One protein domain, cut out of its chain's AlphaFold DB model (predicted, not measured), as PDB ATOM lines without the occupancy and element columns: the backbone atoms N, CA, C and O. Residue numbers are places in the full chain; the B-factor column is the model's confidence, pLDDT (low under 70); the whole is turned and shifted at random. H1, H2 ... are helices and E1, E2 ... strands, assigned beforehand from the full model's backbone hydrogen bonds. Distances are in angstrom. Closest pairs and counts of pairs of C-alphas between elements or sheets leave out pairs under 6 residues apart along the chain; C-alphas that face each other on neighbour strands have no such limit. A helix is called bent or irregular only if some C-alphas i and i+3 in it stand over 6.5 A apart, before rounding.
ATOM      1  N   GLN A   2      -9.884  16.281  37.380       58.16
ATOM      2  CA  GLN A   2      -9.355  17.503  37.986       58.16
ATOM      3  C   GLN A   2      -7.926  17.663  37.466       58.16
ATOM      4  O   GLN A   2      -7.076  16.812  37.719       58.16
ATOM      5  N   SER A   3      -7.679  18.684  36.651       66.12
ATOM      6  CA  SER A   3      -6.311  19.067  36.318       66.12
ATOM      7  C   SER A   3      -5.669  19.583  37.598       66.12
ATOM      8  O   SER A   3      -6.147  20.565  38.168       66.12
ATOM      9  N   ASN A   4      -4.624  18.903  38.068       84.69
ATOM     10  CA  ASN A   4      -3.852  19.320  39.231       84.69
ATOM     11  C   ASN A   4      -3.117  20.624  38.888       84.69
ATOM     12  O   ASN A   4      -1.983  20.598  38.419       84.69
ATOM     13  N   CYS A   5      -3.796  21.762  39.051       93.12
ATOM     14  CA  CYS A   5      -3.186  23.074  38.904       93.12
ATOM     15  C   CYS A   5      -2.238  23.281  40.081       93.12
ATOM     16  O   CYS A   5      -2.651  23.264  41.241       93.12
ATOM     17  N   VAL A   6      -0.957  23.436  39.774       94.00
ATOM     18  CA  VAL A   6       0.075  23.626  40.780       94.00
ATOM     19  C   VAL A   6       0.120  25.094  41.170       94.00
ATOM     20  O   VAL A   6       0.500  25.943  40.367       94.00
ATOM     21  N   GLU A   7      -0.242  25.387  42.414       95.75
ATOM     22  CA  GLU A   7      -0.175  26.739  42.957       95.75
ATOM     23  C   GLU A   7       1.159  26.979  43.678       95.75
ATOM     24  O   GLU A   7       1.627  26.155  44.465       95.75
ATOM     25  N   ILE A   8       1.795  28.106  43.368       96.75
ATOM     26  CA  ILE A   8       3.074  28.545  43.914       96.75
ATOM     27  C   ILE A   8       2.868  29.936  44.496       96.75
ATOM     28  O   ILE A   8       2.620  30.896  43.772       96.75
ATOM     29  N   VAL A   9       2.989  30.054  45.811       97.44
ATOM     30  CA  VAL A   9       2.847  31.332  46.509       97.44
ATOM     31  C   VAL A   9       4.238  31.904  46.766       97.44
ATOM     32  O   VAL A   9       5.078  31.251  47.388       97.44
ATOM     33  N   LEU A  10       4.497  33.112  46.264       97.94
ATOM     34  CA  LEU A  10       5.730  33.842  46.556       97.94
ATOM     35  C   LEU A  10       5.671  34.486  47.952       97.94
ATOM     36  O   LEU A  10       4.575  34.749  48.461       97.94
ATOM     37  N   PRO A  11       6.833  34.781  48.570       97.12
ATOM     38  CA  PRO A  11       6.883  35.536  49.817       97.12
ATOM     39  C   PRO A  11       6.098  36.851  49.728       97.12
ATOM     40  O   PRO A  11       6.096  37.517  48.691       97.12
ATOM     41  N   LEU A  12       5.441  37.231  50.828       97.62
ATOM     42  CA  LEU A  12       4.699  38.486  50.927       97.62
ATOM     43  C   LEU A  12       5.637  39.686  50.727       97.62
ATOM     44  O   LEU A  12       6.599  39.861  51.471       97.62
ATOM     45  N   LEU A  13       5.318  40.544  49.760       98.31
ATOM     46  CA  LEU A  13       6.085  41.748  49.458       98.31
ATOM     47  C   LEU A  13       5.501  42.950  50.193       98.31
ATOM     48  O   LEU A  13       4.439  43.453  49.826       98.31
ATOM     49  N   SER A  14       6.217  43.441  51.201       97.56
ATOM     50  CA  SER A  14       5.877  44.696  51.879       97.56
ATOM     51  C   SER A  14       6.538  45.868  51.150       97.56
ATOM     52  O   SER A  14       7.748  46.059  51.251       97.56
ATOM     53  N   LEU A  15       5.760  46.635  50.384       97.44
ATOM     54  CA  LEU A  15       6.266  47.651  49.456       97.44
ATOM     55  C   LEU A  15       5.600  49.014  49.694       97.44
ATOM     56  O   LEU A  15       4.377  49.083  49.813       97.44
ATOM     57  N   PRO A  16       6.345  50.131  49.688       96.25
ATOM     58  CA  PRO A  16       5.746  51.445  49.490       96.25
ATOM     59  C   PRO A  16       5.108  51.532  48.096       96.25
ATOM     60  O   PRO A  16       5.641  50.974  47.131       96.25
ATOM     61  N   LEU A  17       4.002  52.274  47.966       95.50
ATOM     62  CA  LEU A  17       3.233  52.374  46.713       95.50
ATOM     63  C   LEU A  17       4.101  52.775  45.503       95.50
ATOM     64  O   LEU A  17       3.924  52.235  44.410       95.50
ATOM     65  N   ALA A  18       5.084  53.658  45.716       95.88
ATOM     66  CA  ALA A  18       6.018  54.123  44.687       95.88
ATOM     67  C   ALA A  18       6.819  52.987  44.020       95.88
ATOM     68  O   ALA A  18       7.133  53.071  42.833       95.88
ATOM     69  N   TYR A  19       7.102  51.899  44.744       97.56
ATOM     70  CA  TYR A  19       7.916  50.791  44.242       97.56
ATOM     71  C   TYR A  19       7.101  49.600  43.728       97.56
ATOM     72  O   TYR A  19       7.679  48.701  43.119       97.56
ATOM     73  N   VAL A  20       5.776  49.577  43.926       97.62
ATOM     74  CA  VAL A  20       4.917  48.437  43.545       97.62
ATOM     75  C   VAL A  20       5.050  48.106  42.059       97.62
ATOM     76  O   VAL A  20       5.280  46.953  41.701       97.62
ATOM     77  N   LYS A  21       4.965  49.120  41.188       97.81
ATOM     78  CA  LYS A  21       5.017  48.923  39.730       97.81
ATOM     79  C   LYS A  21       6.351  48.320  39.287       97.81
ATOM     80  O   LYS A  21       6.369  47.315  38.584       97.81
ATOM     81  N   CYS A  22       7.458  48.914  39.731       98.06
ATOM     82  CA  CYS A  22       8.800  48.475  39.357       98.06
ATOM     83  C   CYS A  22       9.115  47.071  39.907       98.06
ATOM     84  O   CYS A  22       9.601  46.212  39.175       98.06
ATOM     85  N   SER A  23       8.730  46.796  41.157       98.31
ATOM     86  CA  SER A  23       8.923  45.489  41.804       98.31
ATOM     87  C   SER A  23       8.184  44.365  41.073       98.31
ATOM     88  O   SER A  23       8.775  43.340  40.739       98.31
ATOM     89  N   LEU A  24       6.892  44.566  40.782       98.38
ATOM     90  CA  LEU A  24       6.073  43.565  40.096       98.38
ATOM     91  C   LEU A  24       6.539  43.331  38.660       98.38
ATOM     92  O   LEU A  24       6.573  42.184  38.222       98.38
ATOM     93  N   ARG A  25       6.954  44.387  37.952       97.81
ATOM     94  CA  ARG A  25       7.570  44.284  36.624       97.81
ATOM     95  C   ARG A  25       8.785  43.353  36.649       97.81
ATOM     96  O   ARG A  25       8.816  42.397  35.880       97.81
ATOM     97  N   CYS A  26       9.735  43.580  37.562       98.06
ATOM     98  CA  CYS A  26      10.941  42.750  37.676       98.06
ATOM     99  C   CYS A  26      10.599  41.272  37.899       98.06
ATOM    100  O   CYS A  26      11.130  40.394  37.217       98.06
ATOM    101  N   ILE A  27       9.680  40.994  38.829       98.12
ATOM    102  CA  ILE A  27       9.305  39.626  39.198       98.12
ATOM    103  C   ILE A  27       8.567  38.929  38.051       98.12
ATOM    104  O   ILE A  27       8.927  37.809  37.699       98.12
ATOM    105  N   LEU A  28       7.575  39.583  37.437       97.81
ATOM    106  CA  LEU A  28       6.797  38.999  36.339       97.81
ATOM    107  C   LEU A  28       7.657  38.735  35.105       97.81
ATOM    108  O   LEU A  28       7.545  37.666  34.513       97.81
ATOM    109  N   HIS A  29       8.537  39.667  34.734       96.56
ATOM    110  CA  HIS A  29       9.452  39.450  33.619       96.56
ATOM    111  C   HIS A  29      10.434  38.315  33.895       96.56
ATOM    112  O   HIS A  29      10.631  37.477  33.024       96.56
ATOM    113  N   THR A  30      10.974  38.220  35.113       96.31
ATOM    114  CA  THR A  30      11.834  37.093  35.514       96.31
ATOM    115  C   THR A  30      11.090  35.764  35.421       96.31
ATOM    116  O   THR A  30      11.617  34.786  34.902       96.31
ATOM    117  N   LEU A  31       9.838  35.730  35.875       95.88
ATOM    118  CA  LEU A  31       8.996  34.539  35.848       95.88
ATOM    119  C   LEU A  31       8.669  34.108  34.412       95.88
ATOM    120  O   LEU A  31       8.851  32.943  34.065       95.88
ATOM    121  N   LEU A  32       8.254  35.049  33.562       94.44
ATOM    122  CA  LEU A  32       8.011  34.789  32.142       94.44
ATOM    123  C   LEU A  32       9.294  34.346  31.439       94.44
ATOM    124  O   LEU A  32       9.267  33.374  30.693       94.44
ATOM    125  N   PHE A  33      10.424  34.987  31.732       92.25
ATOM    126  CA  PHE A  33      11.729  34.607  31.206       92.25
ATOM    127  C   PHE A  33      12.102  33.161  31.585       92.25
ATOM    128  O   PHE A  33      12.481  32.378  30.719       92.25
ATOM    129  N   CYS A  34      11.911  32.755  32.847       91.56
ATOM    130  CA  CYS A  34      12.147  31.377  33.300       91.56
ATOM    131  C   CYS A  34      11.203  30.336  32.668       91.56
ATOM    132  O   CYS A  34      11.489  29.138  32.724       91.56
ATOM    133  N   ARG A  35      10.070  30.767  32.097       90.31
ATOM    134  CA  ARG A  35       9.050  29.897  31.491       90.31
ATOM    135  C   ARG A  35       9.022  29.946  29.961       90.31
ATOM    136  O   ARG A  35       8.372  29.096  29.355       90.31
ATOM    137  N   GLN A  36       9.742  30.870  29.323       86.19
ATOM    138  CA  GLN A  36       9.865  30.915  27.866       86.19
ATOM    139  C   GLN A  36      10.564  29.648  27.346       86.19
ATOM    140  O   GLN A  36      11.714  29.349  27.672       86.19
ATOM    141  N   LYS A  37       9.844  28.869  26.530       71.50
ATOM    142  CA  LYS A  37      10.337  27.623  25.934       71.50
ATOM    143  C   LYS A  37      11.151  27.962  24.684       71.50
ATOM    144  O   LYS A  37      10.585  28.223  23.632       71.50
ATOM    145  N   VAL A  68      18.230  44.478  31.849       95.62
ATOM    146  CA  VAL A  68      17.829  45.881  32.016       95.62
ATOM    147  C   VAL A  68      17.791  46.235  33.500       95.62
ATOM    148  O   VAL A  68      17.237  45.493  34.313       95.62
ATOM    149  N   MET A  69      18.364  47.387  33.859       97.06
ATOM    150  CA  MET A  69      18.307  47.930  35.219       97.06
ATOM    151  C   MET A  69      16.952  48.597  35.483       97.06
ATOM    152  O   MET A  69      16.477  49.405  34.687       97.06
ATOM    153  N   ALA A  70      16.316  48.255  36.601       95.94
ATOM    154  CA  ALA A  70      14.941  48.635  36.901       95.94
ATOM    155  C   ALA A  70      14.819  49.909  37.750       95.94
ATOM    156  O   ALA A  70      14.525  49.825  38.932       95.94
ATOM    157  N   GLU A  71      14.952  51.108  37.188       94.31
ATOM    158  CA  GLU A  71      14.832  52.335  37.994       94.31
ATOM    159  C   GLU A  71      13.441  52.500  38.661       94.31
ATOM    160  O   GLU A  71      12.409  52.216  38.037       94.31
ATOM    161  N   PRO A  72      13.363  52.934  39.940       94.56
ATOM    162  CA  PRO A  72      14.451  53.411  40.812       94.56
ATOM    163  C   PRO A  72      15.225  52.304  41.559       94.56
ATOM    164  O   PRO A  72      16.093  52.608  42.368       94.56
ATOM    165  N   LEU A  73      14.901  51.030  41.344       95.69
ATOM    166  CA  LEU A  73      15.557  49.889  41.981       95.69
ATOM    167  C   LEU A  73      16.880  49.552  41.271       95.69
ATOM    168  O   LEU A  73      16.953  49.411  40.053       95.69
ATOM    169  N   SER A  74      17.940  49.302  42.031       96.19
ATOM    170  CA  SER A  74      19.214  48.808  41.485       96.19
ATOM    171  C   SER A  74      19.152  47.298  41.198       96.19
ATOM    172  O   SER A  74      20.037  46.534  41.585       96.19
ATOM    173  N   VAL A  75      18.065  46.829  40.577       96.44
ATOM    174  CA  VAL A  75      17.808  45.413  40.278       96.44
ATOM    175  C   VAL A  75      17.823  45.210  38.767       96.44
ATOM    176  O   VAL A  75      17.112  45.898  38.039       96.44
ATOM    177  N   ALA A  76      18.636  44.263  38.302       96.50
ATOM    178  CA  ALA A  76      18.675  43.850  36.906       96.50
ATOM    179  C   ALA A  76      17.641  42.745  36.657       96.50
ATOM    180  O   ALA A  76      17.549  41.804  37.445       96.50
ATOM    181  N   TYR A  77      16.898  42.830  35.558       96.12
ATOM    182  CA  TYR A  77      15.977  41.784  35.114       96.12
ATOM    183  C   TYR A  77      16.025  41.641  33.591       96.12
ATOM    184  O   TYR A  77      16.462  42.547  32.886       96.12
ATOM    185  N   PHE A  78      15.569  40.503  33.076       94.56
ATOM    186  CA  PHE A  78      15.480  40.267  31.637       94.56
ATOM    187  C   PHE A  78      14.063  40.602  31.165       94.56
ATOM    188  O   PHE A  78      13.129  39.894  31.552       94.56
ATOM    189  N   PRO A  79      13.855  41.680  30.387       94.19
ATOM    190  CA  PRO A  79      12.534  41.989  29.858       94.19
ATOM    191  C   PRO A  79      12.078  40.889  28.893       94.19
ATOM    192  O   PRO A  79      12.884  40.194  28.273       94.19
ATOM    193  N   CYS A  80      10.762  40.743  28.744       91.38
ATOM    194  CA  CYS A  80      10.216  39.850  27.730       91.38
ATOM    195  C   CYS A  80      10.608  40.374  26.346       91.38
ATOM    196  O   CYS A  80      10.450  41.558  26.070       91.38
ATOM    197  N   THR A  81      11.083  39.484  25.480       87.62
ATOM    198  CA  THR A  81      11.488  39.812  24.104       87.62
ATOM    199  C   THR A  81      10.320  40.270  23.231       87.62
ATOM    200  O   THR A  81      10.509  41.043  22.296       87.62
ATOM    201  N   GLU A  82       9.106  39.808  23.530       90.25
ATOM    202  CA  GLU A  82       7.900  40.168  22.793       90.25
ATOM    203  C   GLU A  82       7.260  41.449  23.349       90.25
ATOM    204  O   GLU A  82       6.758  41.482  24.477       90.25
ATOM    205  N   GLU A  83       7.212  42.489  22.511       91.81
ATOM    206  CA  GLU A  83       6.672  43.812  22.853       91.81
ATOM    207  C   GLU A  83       5.204  43.754  23.312       91.81
ATOM    208  O   GLU A  83       4.811  44.455  24.245       91.81
ATOM    209  N   GLN A  84       4.383  42.884  22.708       93.38
ATOM    210  CA  GLN A  84       2.974  42.731  23.092       93.38
ATOM    211  C   GLN A  84       2.830  42.174  24.511       93.38
ATOM    212  O   GLN A  84       2.048  42.699  25.307       93.38
ATOM    213  N   THR A  85       3.625  41.155  24.846       90.88
ATOM    214  CA  THR A  85       3.660  40.559  26.185       90.88
ATOM    215  C   THR A  85       4.149  41.579  27.212       90.88
ATOM    216  O   THR A  85       3.516  41.751  28.255       90.88
ATOM    217  N   GLN A  86       5.204  42.336  26.898       94.56
ATOM    218  CA  GLN A  86       5.685  43.422  27.754       94.56
ATOM    219  C   GLN A  86       4.604  44.490  27.988       94.56
ATOM    220  O   GLN A  86       4.301  44.822  29.133       94.56
ATOM    221  N   CYS A  87       3.958  44.983  26.929       96.31
ATOM    222  CA  CYS A  87       2.877  45.967  27.025       96.31
ATOM    223  C   CYS A  87       1.695  45.456  27.872       96.31
ATOM    224  O   CYS A  87       1.107  46.204  28.663       96.31
ATOM    225  N   HIS A  88       1.366  44.166  27.756       95.88
ATOM    226  CA  HIS A  88       0.316  43.543  28.556       95.88
ATOM    227  C   HIS A  88       0.687  43.486  30.043       95.88
ATOM    228  O   HIS A  88      -0.131  43.859  30.889       95.88
ATOM    229  N   VAL A  89       1.923  43.083  30.364       96.62
ATOM    230  CA  VAL A  89       2.454  43.096  31.737       96.62
ATOM    231  C   VAL A  89       2.367  44.505  32.324       96.62
ATOM    232  O   VAL A  89       1.776  44.678  33.389       96.62
ATOM    233  N   GLU A  90       2.843  45.527  31.606       97.44
ATOM    234  CA  GLU A  90       2.783  46.925  32.057       97.44
ATOM    235  C   GLU A  90       1.355  47.398  32.326       97.44
ATOM    236  O   GLU A  90       1.064  47.986  33.371       97.44
ATOM    237  N   THR A  91       0.439  47.115  31.399       97.50
ATOM    238  CA  THR A  91      -0.965  47.523  31.512       97.50
ATOM    239  C   THR A  91      -1.608  46.925  32.759       97.50
ATOM    240  O   THR A  91      -2.316  47.611  33.502       97.50
ATOM    241  N   LYS A  92      -1.341  45.645  33.022       97.00
ATOM    242  CA  LYS A  92      -1.914  44.926  34.157       97.00
ATOM    243  C   LYS A  92      -1.272  45.316  35.488       97.00
ATOM    244  O   LYS A  92      -1.995  45.529  36.458       97.00
ATOM    245  N   VAL A  93       0.048  45.502  35.529       97.88
ATOM    246  CA  VAL A  93       0.756  46.041  36.702       97.88
ATOM    247  C   VAL A  93       0.251  47.446  37.036       97.88
ATOM    248  O   VAL A  93       0.009  47.757  38.203       97.88
ATOM    249  N   LEU A  94       0.021  48.292  36.027       97.56
ATOM    250  CA  LEU A  94      -0.539  49.627  36.222       97.56
ATOM    251  C   LEU A  94      -1.967  49.573  36.778       97.56
ATOM    252  O   LEU A  94      -2.293  50.349  37.677       97.56
ATOM    253  N   ALA A  95      -2.813  48.678  36.262       96.69
ATOM    254  CA  ALA A  95      -4.170  48.479  36.769       96.69
ATOM    255  C   ALA A  95      -4.164  47.997  38.228       96.69
ATOM    256  O   ALA A  95      -4.872  48.563  39.060       96.69
ATOM    257  N   PHE A  96      -3.307  47.026  38.559       97.25
ATOM    258  CA  PHE A  96      -3.138  46.525  39.923       97.25
ATOM    259  C   PHE A  96      -2.648  47.616  40.884       97.25
ATOM    260  O   PHE A  96      -3.207  47.792  41.963       97.25
ATOM    261  N   ALA A  97      -1.658  48.417  40.479       96.75
ATOM    262  CA  ALA A  97      -1.173  49.532  41.289       96.75
ATOM    263  C   ALA A  97      -2.257  50.600  41.523       96.75
ATOM    264  O   ALA A  97      -2.389  51.092  42.637       96.75
ATOM    265  N   LYS A  98      -3.069  50.924  40.504       96.25
ATOM    266  CA  LYS A  98      -4.213  51.847  40.647       96.25
ATOM    267  C   LYS A  98      -5.290  51.297  41.581       96.25
ATOM    268  O   LYS A  98      -5.914  52.066  42.304       96.25
ATOM    269  N   MET A  99      -5.525  49.986  41.551       95.75
ATOM    270  CA  MET A  99      -6.436  49.327  42.486       95.75
ATOM    271  C   MET A  99      -5.908  49.434  43.918       95.75
ATOM    272  O   MET A  99      -6.672  49.794  44.802       95.75
ATOM    273  N   LEU A 100      -4.618  49.185  44.145       95.50
ATOM    274  CA  LEU A 100      -3.986  49.347  45.457       95.50
ATOM    275  C   LEU A 100      -4.000  50.802  45.954       95.50
ATOM    276  O   LEU A 100      -4.170  51.043  47.140       95.50
ATOM    277  N   GLU A 101      -3.843  51.771  45.051       94.56
ATOM    278  CA  GLU A 101      -3.884  53.203  45.372       94.56
ATOM    279  C   GLU A 101      -5.288  53.682  45.774       94.56
ATOM    280  O   GLU A 101      -5.428  54.515  46.664       94.56
ATOM    281  N   ARG A 102      -6.330  53.167  45.113       94.50
ATOM    282  CA  ARG A 102      -7.729  53.579  45.335       94.50
ATOM    283  C   ARG A 102      -8.477  52.700  46.329       94.50
ATOM    284  O   ARG A 102      -9.541  53.086  46.804       94.50
ATOM    285  N   GLY A 103      -7.986  51.488  46.551       86.31
ATOM    286  CA  GLY A 103      -8.688  50.456  47.287       86.31
ATOM    287  C   GLY A 103      -8.715  50.732  48.790       86.31
ATOM    288  O   GLY A 103      -7.774  51.310  49.332       86.31
ATOM    289  N   PRO A 104      -9.754  50.259  49.501       83.69
ATOM    290  CA  PRO A 104      -9.770  50.278  50.964       83.69
ATOM    291  C   PRO A 104      -8.744  49.299  51.563       83.69
ATOM    292  O   PRO A 104      -8.450  49.347  52.758       83.69
ATOM    293  N   CYS A 105      -8.214  48.385  50.746       88.69
ATOM    294  CA  CYS A 105      -7.311  47.331  51.175       88.69
ATOM    295  C   CYS A 105      -5.852  47.767  51.014       88.69
ATOM    296  O   CYS A 105      -5.399  48.103  49.924       88.69
ATOM    297  N   SER A 106      -5.088  47.675  52.105       93.62
ATOM    298  CA  SER A 106      -3.633  47.847  52.091       93.62
ATOM    299  C   SER A 106      -2.886  46.604  51.605       93.62
ATOM    300  O   SER A 106      -1.661  46.598  51.598       93.62
ATOM    301  N   SER A 107      -3.584  45.541  51.210       96.25
ATOM    302  CA  SER A 107      -2.994  44.323  50.660       96.25
ATOM    303  C   SER A 107      -3.841  43.779  49.519       96.25
ATOM    304  O   SER A 107      -5.064  43.910  49.541       96.25
ATOM    305  N   ALA A 108      -3.188  43.169  48.534       97.19
ATOM    306  CA  ALA A 108      -3.846  42.488  47.428       97.19
ATOM    307  C   ALA A 108      -2.949  41.388  46.847       97.19
ATOM    308  O   ALA A 108      -1.729  41.388  47.042       97.19
ATOM    309  N   HIS A 109      -3.562  40.480  46.091       96.94
ATOM    310  CA  HIS A 109      -2.866  39.383  45.427       96.94
ATOM    311  C   HIS A 109      -2.895  39.551  43.911       96.94
ATOM    312  O   HIS A 109      -3.929  39.868  43.318       96.94
ATOM    313  N   LEU A 110      -1.744  39.303  43.293       97.56
ATOM    314  CA  LEU A 110      -1.570  39.247  41.854       97.56
ATOM    315  C   LEU A 110      -1.276  37.805  41.450       97.56
ATOM    316  O   LEU A 110      -0.271  37.249  41.891       97.56
ATOM    317  N   SER A 111      -2.117  37.200  40.613       97.50
ATOM    318  CA  SER A 111      -1.915  35.811  40.186       97.50
ATOM    319  C   SER A 111      -1.565  35.704  38.704       97.50
ATOM    320  O   SER A 111      -2.374  36.106  37.870       97.50
ATOM    321  N   LEU A 112      -0.429  35.098  38.367       97.06
ATOM    322  CA  LEU A 112      -0.052  34.735  36.999       97.06
ATOM    323  C   LEU A 112      -0.311  33.242  36.783       97.06
ATOM    324  O   LEU A 112       0.241  32.421  37.510       97.06
ATOM    325  N   SER A 113      -1.135  32.878  35.801       95.69
ATOM    326  CA  SER A 113      -1.454  31.471  35.528       95.69
ATOM    327  C   SER A 113      -0.993  31.051  34.139       95.69
ATOM    328  O   SER A 113      -1.178  31.795  33.182       95.69
ATOM    329  N   PHE A 114      -0.458  29.838  34.033       94.00
ATOM    330  CA  PHE A 114      -0.140  29.181  32.771       94.00
ATOM    331  C   PHE A 114      -1.200  28.135  32.455       94.00
ATOM    332  O   PHE A 114      -1.630  27.368  33.328       94.00
ATOM    333  N   TYR A 115      -1.627  28.107  31.197       93.81
ATOM    334  CA  TYR A 115      -2.678  27.213  30.747       93.81
ATOM    335  C   TYR A 115      -2.385  26.636  29.371       93.81
ATOM    336  O   TYR A 115      -1.684  27.216  28.547       93.81
ATOM    337  N   HIS A 116      -2.975  25.473  29.125       90.06
ATOM    338  CA  HIS A 116      -3.096  24.919  27.791       90.06
ATOM    339  C   HIS A 116      -4.486  25.194  27.247       90.06
ATOM    340  O   HIS A 116      -5.483  25.062  27.959       90.06
ATOM    341  N   VAL A 117      -4.552  25.543  25.968       91.38
ATOM    342  CA  VAL A 117      -5.813  25.593  25.237       91.38
ATOM    343  C   VAL A 117      -6.071  24.197  24.690       91.38
ATOM    344  O   VAL A 117      -5.403  23.743  23.764       91.38
ATOM    345  N   ARG A 118      -7.023  23.489  25.291       88.31
ATOM    346  CA  ARG A 118      -7.472  22.182  24.831       88.31
ATOM    347  C   ARG A 118      -8.640  22.385  23.879       88.31
ATOM    348  O   ARG A 118      -9.730  22.776  24.300       88.31
ATOM    349  N   SER A 119      -8.426  22.088  22.601       88.19
ATOM    350  CA  SER A 119      -9.538  21.991  21.663       88.19
ATOM    351  C   SER A 119     -10.440  20.842  22.102       88.19
ATOM    352  O   SER A 119      -9.990  19.727  22.383       88.19
ATOM    353  N   ARG A 120     -11.732  21.129  22.233       86.31
ATOM    354  CA  ARG A 120     -12.717  20.085  22.499       86.31
ATOM    355  C   ARG A 120     -13.126  19.462  21.172       86.31
ATOM    356  O   ARG A 120     -13.375  20.173  20.194       86.31
ATOM    357  N   GLU A 121     -13.163  18.133  21.137       87.12
ATOM    358  CA  GLU A 121     -13.669  17.405  19.977       87.12
ATOM    359  C   GLU A 121     -15.103  17.850  19.678       87.12
ATOM    360  O   GLU A 121     -15.879  18.172  20.584       87.12
ATOM    361  N   LYS A 122     -15.442  17.915  18.387       87.62
ATOM    362  CA  LYS A 122     -16.785  18.306  17.965       87.62
ATOM    363  C   LYS A 122     -17.784  17.304  18.526       87.62
ATOM    364  O   LYS A 122     -17.756  16.132  18.156       87.62
ATOM    365  N   VAL A 123     -18.705  17.770  19.362       81.50
ATOM    366  CA  VAL A 123     -19.806  16.928  19.825       81.50
ATOM    367  C   VAL A 123     -20.764  16.777  18.645       81.50
ATOM    368  O   VAL A 123     -21.291  17.763  18.127       81.50
ATOM    369  N   TRP A 124     -20.911  15.540  18.169       82.94
ATOM    370  CA  TRP A 124     -21.786  15.158  17.050       82.94
ATOM    371  C   TRP A 124     -21.437  15.798  15.697       82.94
ATOM    372  O   TRP A 124     -22.299  15.945  14.836       82.94
ATOM    373  N   GLY A 125     -20.186  16.221  15.490       82.94
ATOM    374  CA  GLY A 125     -19.723  16.782  14.211       82.94
ATOM    375  C   GLY A 125     -20.275  18.171  13.846       82.94
ATOM    376  O   GLY A 125     -19.692  18.830  12.984       82.94
ATOM    377  N   LEU A 126     -21.322  18.647  14.528       86.88
ATOM    378  CA  LEU A 126     -22.014  19.906  14.236       86.88
ATOM    379  C   LEU A 126     -21.590  21.060  15.154       86.88
ATOM    380  O   LEU A 126     -21.553  22.204  14.710       86.88
ATOM    381  N   PHE A 127     -21.203  20.775  16.401       86.12
ATOM    382  CA  PHE A 127     -20.854  21.810  17.376       86.12
ATOM    383  C   PHE A 127     -19.407  21.654  17.827       86.12
ATOM    384  O   PHE A 127     -19.042  20.655  18.448       86.12
ATOM    385  N   LYS A 128     -18.569  22.651  17.517       88.00
ATOM    386  CA  LYS A 128     -17.245  22.786  18.127       88.00
ATOM    387  C   LYS A 128     -17.426  23.575  19.429       88.00
ATOM    388  O   LYS A 128     -17.750  24.760  19.343       88.00
ATOM    389  N   PRO A 129     -17.268  22.958  20.614       90.00
ATOM    390  CA  PRO A 129     -17.319  23.708  21.863       90.00
ATOM    391  C   PRO A 129     -16.208  24.769  21.871       90.00
ATOM    392  O   PRO A 129     -15.192  24.573  21.195       90.00
ATOM    393  N   PRO A 130     -16.363  25.869  22.628       91.12
ATOM    394  CA  PRO A 130     -15.261  26.796  22.837       91.12
ATOM    395  C   PRO A 130     -14.060  26.034  23.402       91.12
ATOM    396  O   PRO A 130     -14.220  25.099  24.197       91.12
ATOM    397  N   ASP A 131     -12.865  26.416  22.954       92.56
ATOM    398  CA  ASP A 131     -11.644  25.780  23.422       92.56
ATOM    399  C   ASP A 131     -11.516  25.976  24.945       92.56
ATOM    400  O   ASP A 131     -11.786  27.050  25.489       92.56
ATOM    401  N   GLU A 132     -11.135  24.915  25.648       92.31
ATOM    402  CA  GLU A 132     -11.070  24.897  27.106       92.31
ATOM    403  C   GLU A 132      -9.676  25.304  27.581       92.31
ATOM    404  O   GLU A 132      -8.674  24.750  27.131       92.31
ATOM    405  N   LYS A 133      -9.598  26.239  28.531       93.06
ATOM    406  CA  LYS A 133      -8.336  26.599  29.186       93.06
ATOM    407  C   LYS A 133      -8.097  25.684  30.379       93.06
ATOM    408  O   LYS A 133      -8.817  25.747  31.372       93.06
ATOM    409  N   VAL A 134      -7.068  24.853  30.289       92.31
ATOM    410  CA  VAL A 134      -6.648  23.953  31.364       92.31
ATOM    411  C   VAL A 134      -5.418  24.548  32.038       92.31
ATOM    412  O   VAL A 134      -4.312  24.483  31.501       92.31
ATOM    413  N   PHE A 135      -5.618  25.149  33.209       92.75
ATOM    414  CA  PHE A 135      -4.538  25.716  34.013       92.75
ATOM    415  C   PHE A 135      -3.720  24.604  34.667       92.75
ATOM    416  O   PHE A 135      -4.271  23.762  35.380       92.75
ATOM    417  N   PHE A 136      -2.407  24.616  34.456       92.88
ATOM    418  CA  PHE A 136      -1.495  23.634  35.051       92.88
ATOM    419  C   PHE A 136      -0.574  24.255  36.104       92.88
ATOM    420  O   PHE A 136      -0.085  23.545  36.979       92.88
ATOM    421  N   GLU A 137      -0.388  25.574  36.083       94.56
ATOM    422  CA  GLU A 137       0.488  26.277  37.016       94.56
ATOM    423  C   GLU A 137      -0.054  27.677  37.323       94.56
ATOM    424  O   GLU A 137      -0.533  28.377  36.431       94.56
ATOM    425  N   ARG A 138       0.022  28.093  38.588       96.19
ATOM    426  CA  ARG A 138      -0.406  29.410  39.064       96.19
ATOM    427  C   ARG A 138       0.602  29.955  40.059       96.19
ATOM    428  O   ARG A 138       0.900  29.305  41.051       96.19
ATOM    429  N   TRP A 139       1.068  31.171  39.831       97.81
ATOM    430  CA  TRP A 139       1.946  31.908  40.728       97.81
ATOM    431  C   TRP A 139       1.173  33.030  41.394       97.81
ATOM    432  O   TRP A 139       0.581  33.854  40.702       97.81
ATOM    433  N   VAL A 140       1.192  33.081  42.719       98.06
ATOM    434  CA  VAL A 140       0.500  34.097  43.513       98.06
ATOM    435  C   VAL A 140       1.532  35.000  44.174       98.06
ATOM    436  O   VAL A 140       2.367  34.547  44.956       98.06
ATOM    437  N   ILE A 141       1.469  36.289  43.855       98.38
ATOM    438  CA  ILE A 141       2.324  37.338  44.405       98.38
ATOM    439  C   ILE A 141       1.477  38.184  45.347       98.38
ATOM    440  O   ILE A 141       0.592  38.927  44.922       98.38
ATOM    441  N   SER A 142       1.747  38.060  46.638       98.06
ATOM    442  CA  SER A 142       1.057  38.826  47.671       98.06
ATOM    443  C   SER A 142       1.781  40.149  47.888       98.06
ATOM    444  O   SER A 142       2.982  40.151  48.157       98.06
ATOM    445  N   VAL A 143       1.068  41.270  47.790       98.25
ATOM    446  CA  VAL A 143       1.622  42.612  48.006       98.25
ATOM    447  C   VAL A 143       0.899  43.277  49.167       98.25
ATOM    448  O   VAL A 143      -0.328  43.327  49.196       98.25
ATOM    449  N   GLN A 144       1.667  43.821  50.105       97.44
ATOM    450  CA  GLN A 144       1.192  44.645  51.207       97.44
ATOM    451  C   GLN A 144       1.811  46.042  51.098       97.44
ATOM    452  O   GLN A 144       3.028  46.199  51.049       97.44
ATOM    453  N   LEU A 145       0.966  47.068  51.064       96.56
ATOM    454  CA  LEU A 145       1.376  48.462  51.064       96.56
ATOM    455  C   LEU A 145       1.896  48.872  52.439       96.56
ATOM    456  O   LEU A 145       1.181  48.805  53.441       96.56
ATOM    457  N   ILE A 146       3.125  49.380  52.464       94.94
ATOM    458  CA  ILE A 146       3.663  50.096  53.618       94.94
ATOM    459  C   ILE A 146       3.167  51.538  53.514       94.94
ATOM    460  O   ILE A 146       3.658  52.313  52.692       94.94
ATOM    461  N   GLN A 147       2.177  51.897  54.330       89.25
ATOM    462  CA  GLN A 147       1.775  53.293  54.465       89.25
ATOM    463  C   GLN A 147       2.843  54.043  55.274       89.25
ATOM    464  O   GLN A 147       3.217  53.572  56.354       89.25
ATOM    465  N   PRO A 148       3.353  55.185  54.784       80.56
ATOM    466  CA  PRO A 148       4.263  56.004  55.564       80.56
ATOM    467  C   PRO A 148       3.543  56.456  56.838       80.56
ATOM    468  O   PRO A 148       2.455  57.035  56.787       80.56
ATOM    469  N   TYR A 149       4.146  56.154  57.987       68.19
ATOM    470  CA  TYR A 149       3.656  56.551  59.303       68.19
ATOM    471  C   TYR A 149       3.578  58.082  59.365       68.19
ATOM    472  O   TYR A 149       4.575  58.747  59.614       68.19
ATOM    473  N   GLY A 150       2.405  58.650  59.090       69.19
ATOM    474  CA  GLY A 150       2.216  60.102  59.094       69.19
ATOM    475  C   GLY A 150       1.164  60.619  58.122       69.19
ATOM    476  O   GLY A 150       0.651  61.709  58.339       69.19
ATOM    477  N   ALA A 564      14.759  52.301  53.209       92.44
ATOM    478  CA  ALA A 564      13.513  51.728  52.708       92.44
ATOM    479  C   ALA A 564      13.692  51.157  51.293       92.44
ATOM    480  O   ALA A 564      13.323  50.008  51.060       92.44
ATOM    481  N   GLN A 565      14.357  51.890  50.396       95.94
ATOM    482  CA  GLN A 565      14.681  51.417  49.053       95.94
ATOM    483  C   GLN A 565      15.517  50.130  49.083       95.94
ATOM    484  O   GLN A 565      15.153  49.161  48.426       95.94
ATOM    485  N   ARG A 566      16.592  50.065  49.883       96.69
ATOM    486  CA  ARG A 566      17.418  48.846  50.001       96.69
ATOM    487  C   ARG A 566      16.622  47.632  50.480       96.69
ATOM    488  O   ARG A 566      16.847  46.528  49.992       96.69
ATOM    489  N   ARG A 567      15.681  47.828  51.411       96.50
ATOM    490  CA  ARG A 567      14.787  46.757  51.884       96.50
ATOM    491  C   ARG A 567      13.869  46.259  50.773       96.50
ATOM    492  O   ARG A 567      13.720  45.052  50.610       96.50
ATOM    493  N   VAL A 568      13.315  47.175  49.977       97.44
ATOM    494  CA  VAL A 568      12.517  46.826  48.795       97.44
ATOM    495  C   VAL A 568      13.357  46.055  47.778       97.44
ATOM    496  O   VAL A 568      12.949  44.982  47.349       97.44
ATOM    497  N   GLU A 569      14.544  46.554  47.427       97.62
ATOM    498  CA  GLU A 569      15.446  45.872  46.493       97.62
ATOM    499  C   GLU A 569      15.794  44.459  46.969       97.62
ATOM    500  O   GLU A 569      15.749  43.517  46.180       97.62
ATOM    501  N   HIS A 570      16.101  44.294  48.258       97.62
ATOM    502  CA  HIS A 570      16.383  42.992  48.851       97.62
ATOM    503  C   HIS A 570      15.180  42.042  48.744       97.62
ATOM    504  O   HIS A 570      15.329  40.925  48.253       97.62
ATOM    505  N   ALA A 571      13.978  42.498  49.112       97.88
ATOM    506  CA  ALA A 571      12.756  41.697  49.011       97.88
ATOM    507  C   ALA A 571      12.447  41.278  47.561       97.88
ATOM    508  O   ALA A 571      12.085  40.129  47.308       97.88
ATOM    509  N   VAL A 572      12.643  42.184  46.597       98.12
ATOM    510  CA  VAL A 572      12.465  41.895  45.165       98.12
ATOM    511  C   VAL A 572      13.494  40.877  44.676       98.12
ATOM    512  O   VAL A 572      13.111  39.914  44.011       98.12
ATOM    513  N   ARG A 573      14.777  41.023  45.046       97.50
ATOM    514  CA  ARG A 573      15.826  40.045  44.703       97.50
ATOM    515  C   ARG A 573      15.515  38.665  45.281       97.50
ATOM    516  O   ARG A 573      15.616  37.685  44.553       97.50
ATOM    517  N   LEU A 574      15.072  38.579  46.538       97.62
ATOM    518  CA  LEU A 574      14.669  37.308  47.150       97.62
ATOM    519  C   LEU A 574      13.492  36.656  46.414       97.62
ATOM    520  O   LEU A 574      13.523  35.454  46.154       97.62
ATOM    521  N   ALA A 575      12.476  37.432  46.030       97.94
ATOM    522  CA  ALA A 575      11.351  36.913  45.255       97.94
ATOM    523  C   ALA A 575      11.788  36.419  43.866       97.94
ATOM    524  O   ALA A 575      11.386  35.332  43.451       97.94
ATOM    525  N   MET A 576      12.653  37.165  43.171       97.94
ATOM    526  CA  MET A 576      13.220  36.763  41.878       97.94
ATOM    527  C   MET A 576      14.078  35.498  41.990       97.94
ATOM    528  O   MET A 576      13.903  34.572  41.203       97.94
ATOM    529  N   LEU A 577      14.954  35.412  42.994       96.25
ATOM    530  CA  LEU A 577      15.748  34.211  43.260       96.25
ATOM    531  C   LEU A 577      14.852  33.013  43.571       96.25
ATOM    532  O   LEU A 577      15.113  31.919  43.079       96.25
ATOM    533  N   LYS A 578      13.756  33.215  44.313       96.44
ATOM    534  CA  LYS A 578      12.795  32.143  44.582       96.44
ATOM    535  C   LYS A 578      12.089  31.672  43.313       96.44
ATOM    536  O   LYS A 578      11.912  30.469  43.143       96.44
ATOM    537  N   VAL A 579      11.726  32.590  42.414       96.06
ATOM    538  CA  VAL A 579      11.192  32.254  41.083       96.06
ATOM    539  C   VAL A 579      12.200  31.419  40.296       96.06
ATOM    540  O   VAL A 579      11.823  30.368  39.780       96.06
ATOM    541  N   ILE A 580      13.468  31.834  40.243       94.50
ATOM    542  CA  ILE A 580      14.535  31.117  39.528       94.50
ATOM    543  C   ILE A 580      14.739  29.719  40.124       94.50
ATOM    544  O   ILE A 580      14.697  28.733  39.390       94.50
ATOM    545  N   GLN A 581      14.887  29.623  41.448       94.38
ATOM    546  CA  GLN A 581      15.070  28.363  42.167       94.38
ATOM    547  C   GLN A 581      13.911  27.399  41.897       94.38
ATOM    548  O   GLN A 581      14.129  26.279  41.445       94.38
ATOM    549  N   LEU A 582      12.670  27.840  42.125       93.81
ATOM    550  CA  LEU A 582      11.491  26.998  41.925       93.81
ATOM    551  C   LEU A 582      11.291  26.633  40.452       93.81
ATOM    552  O   LEU A 582      10.814  25.541  40.161       93.81
ATOM    553  N   SER A 583      11.665  27.510  39.520       91.31
ATOM    554  CA  SER A 583      11.622  27.204  38.088       91.31
ATOM    555  C   SER A 583      12.675  26.168  37.689       91.31
ATOM    556  O   SER A 583      12.401  25.353  36.811       91.31
ATOM    557  N   ALA A 584      13.844  26.171  38.337       88.94
ATOM    558  CA  ALA A 584      14.914  25.200  38.119       88.94
ATOM    559  C   ALA A 584      14.604  23.833  38.753       88.94
ATOM    560  O   ALA A 584      14.757  22.808  38.096       88.94
ATOM    561  N   GLU A 585      14.114  23.809  39.997       88.94
ATOM    562  CA  GLU A 585      13.672  22.585  40.688       88.94
ATOM    563  C   GLU A 585      12.480  21.948  39.978       88.94
ATOM    564  O   GLU A 585      12.385  20.731  39.834       88.94
ATOM    565  N   ARG A 586      11.566  22.797  39.507       81.19
ATOM    566  CA  ARG A 586      10.394  22.404  38.741       81.19
ATOM    567  C   ARG A 586      10.618  22.695  37.273       81.19
ATOM    568  O   ARG A 586       9.753  23.302  36.629       81.19
ATOM    569  N   GLN A 587      11.744  22.231  36.729       66.06
ATOM    570  CA  GLN A 587      11.789  21.877  35.315       66.06
ATOM    571  C   GLN A 587      10.773  20.756  35.111       66.06
ATOM    572  O   GLN A 587      11.104  19.578  35.014       66.06
ATOM    573  N   TRP A 588       9.494  21.134  35.110       59.84
ATOM    574  CA  TRP A 588       8.428  20.297  34.635       59.84
ATOM    575  C   TRP A 588       8.903  19.836  33.276       59.84
ATOM    576  O   TRP A 588       9.305  20.655  32.440       59.84
TER     577      TRP A 588
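This is residues 2 to 37, 68 to 150 and 564 to 588 of the 605 residues of the protein "Autophagy-related protein 101" of Cystoisospora suis (UniProt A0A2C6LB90). A long, twisted hairpin of two strands, E3 and E4, makes a sheet with two short strands, E1 and E2, set one after the other along one side of E4. H1 and H3 pack side by side over one face of this sheet, and H2 packs on H1 and over E3, while the loop of the hairpin, residues 119 to 131, reaches away from the helices and lies 24 to 40 A from the mean of the C-alphas. The printed part has 144 residues, with three named helices and four named strands, which along the chain are E1, E2, then H1, H2, then E3, E4, then H3, and its class is mixed, helices and strands; the sheet is branched, with three neighbour pairs: E1 and E4 parallel, E2 and E4 parallel, E3 and E4 antiparallel. It is only just loose, close to compact, with a radius of gyration of the C-alphas of 17.7 A, and elongated, spanning 66 by 35 by 29 A.

Find C-alpha 6 at (0.075, 23.626, 40.780), where E1 begins and runs to residue 9; E2 follows at residues 13 to 15. H1, residues 17 to 35, covers 27.8 A and is irregular, with C-alphas 18 and 21 7.3 A apart. Past the first cut, H2 takes residues 83 to 102, 28.4 A. E3, residues 107 to 118, is 34.3 A long; E4, residues 132 to 145, is 35.8 A and bends by 70 degrees at residue 136. H3, residues 564 to 585, runs 31.5 A to C-alpha 585 at (13.672, 22.585, 40.688).

Start at E4: E1 and E2 lie on one side of it and E3 on the other side. Look for N 8 and O 138 at 2.8 A between E1 and E4, N 15 and O 144 at 2.8 A between E2 and E4, and N 112 and O 139 at 2.8 A in the hairpin of E3 and E4. H1 is over E4 at a height over the sheet of 8.9 A, and H3, on the same face, is over E1 and E2 at 9.8 A. H1 and H3 touch, closest at the C-alphas of Ile 27 and Met 576, 5.5 A, and run the same way at a shallow tilt of 17 degrees. H1 and H2 touch, closest at the C-alphas of Lys 21 and Val 93, 6.0 A, and run opposite ways at a shallow tilt of 34.8 degrees, only just short of steep. H2 is on the sheet over E3, its closest C-alphas there being Leu 100 and Ala 108, 7.1 A; H2 and H3 are apart. Every O i to N i+4 pair is within hydrogen-bond range in H2 and H3, and 13 of 15 in H1.

The two C-alphas farthest apart are those of Gly 125 and Gly 150, 66.1 A. Residues 38 to 67 are not printed, with 20.7 A between C-alphas 37 and 68, nor are residues 151 to 563, with 15.4 A between C-alphas 150 and 564. Of the links that are printed whole, E3 to E4 is long. Read pLDDT under 70 at residues 2 to 3, 149 to 150 and 587 to 588; the mean of the printed part of this model is 92.7.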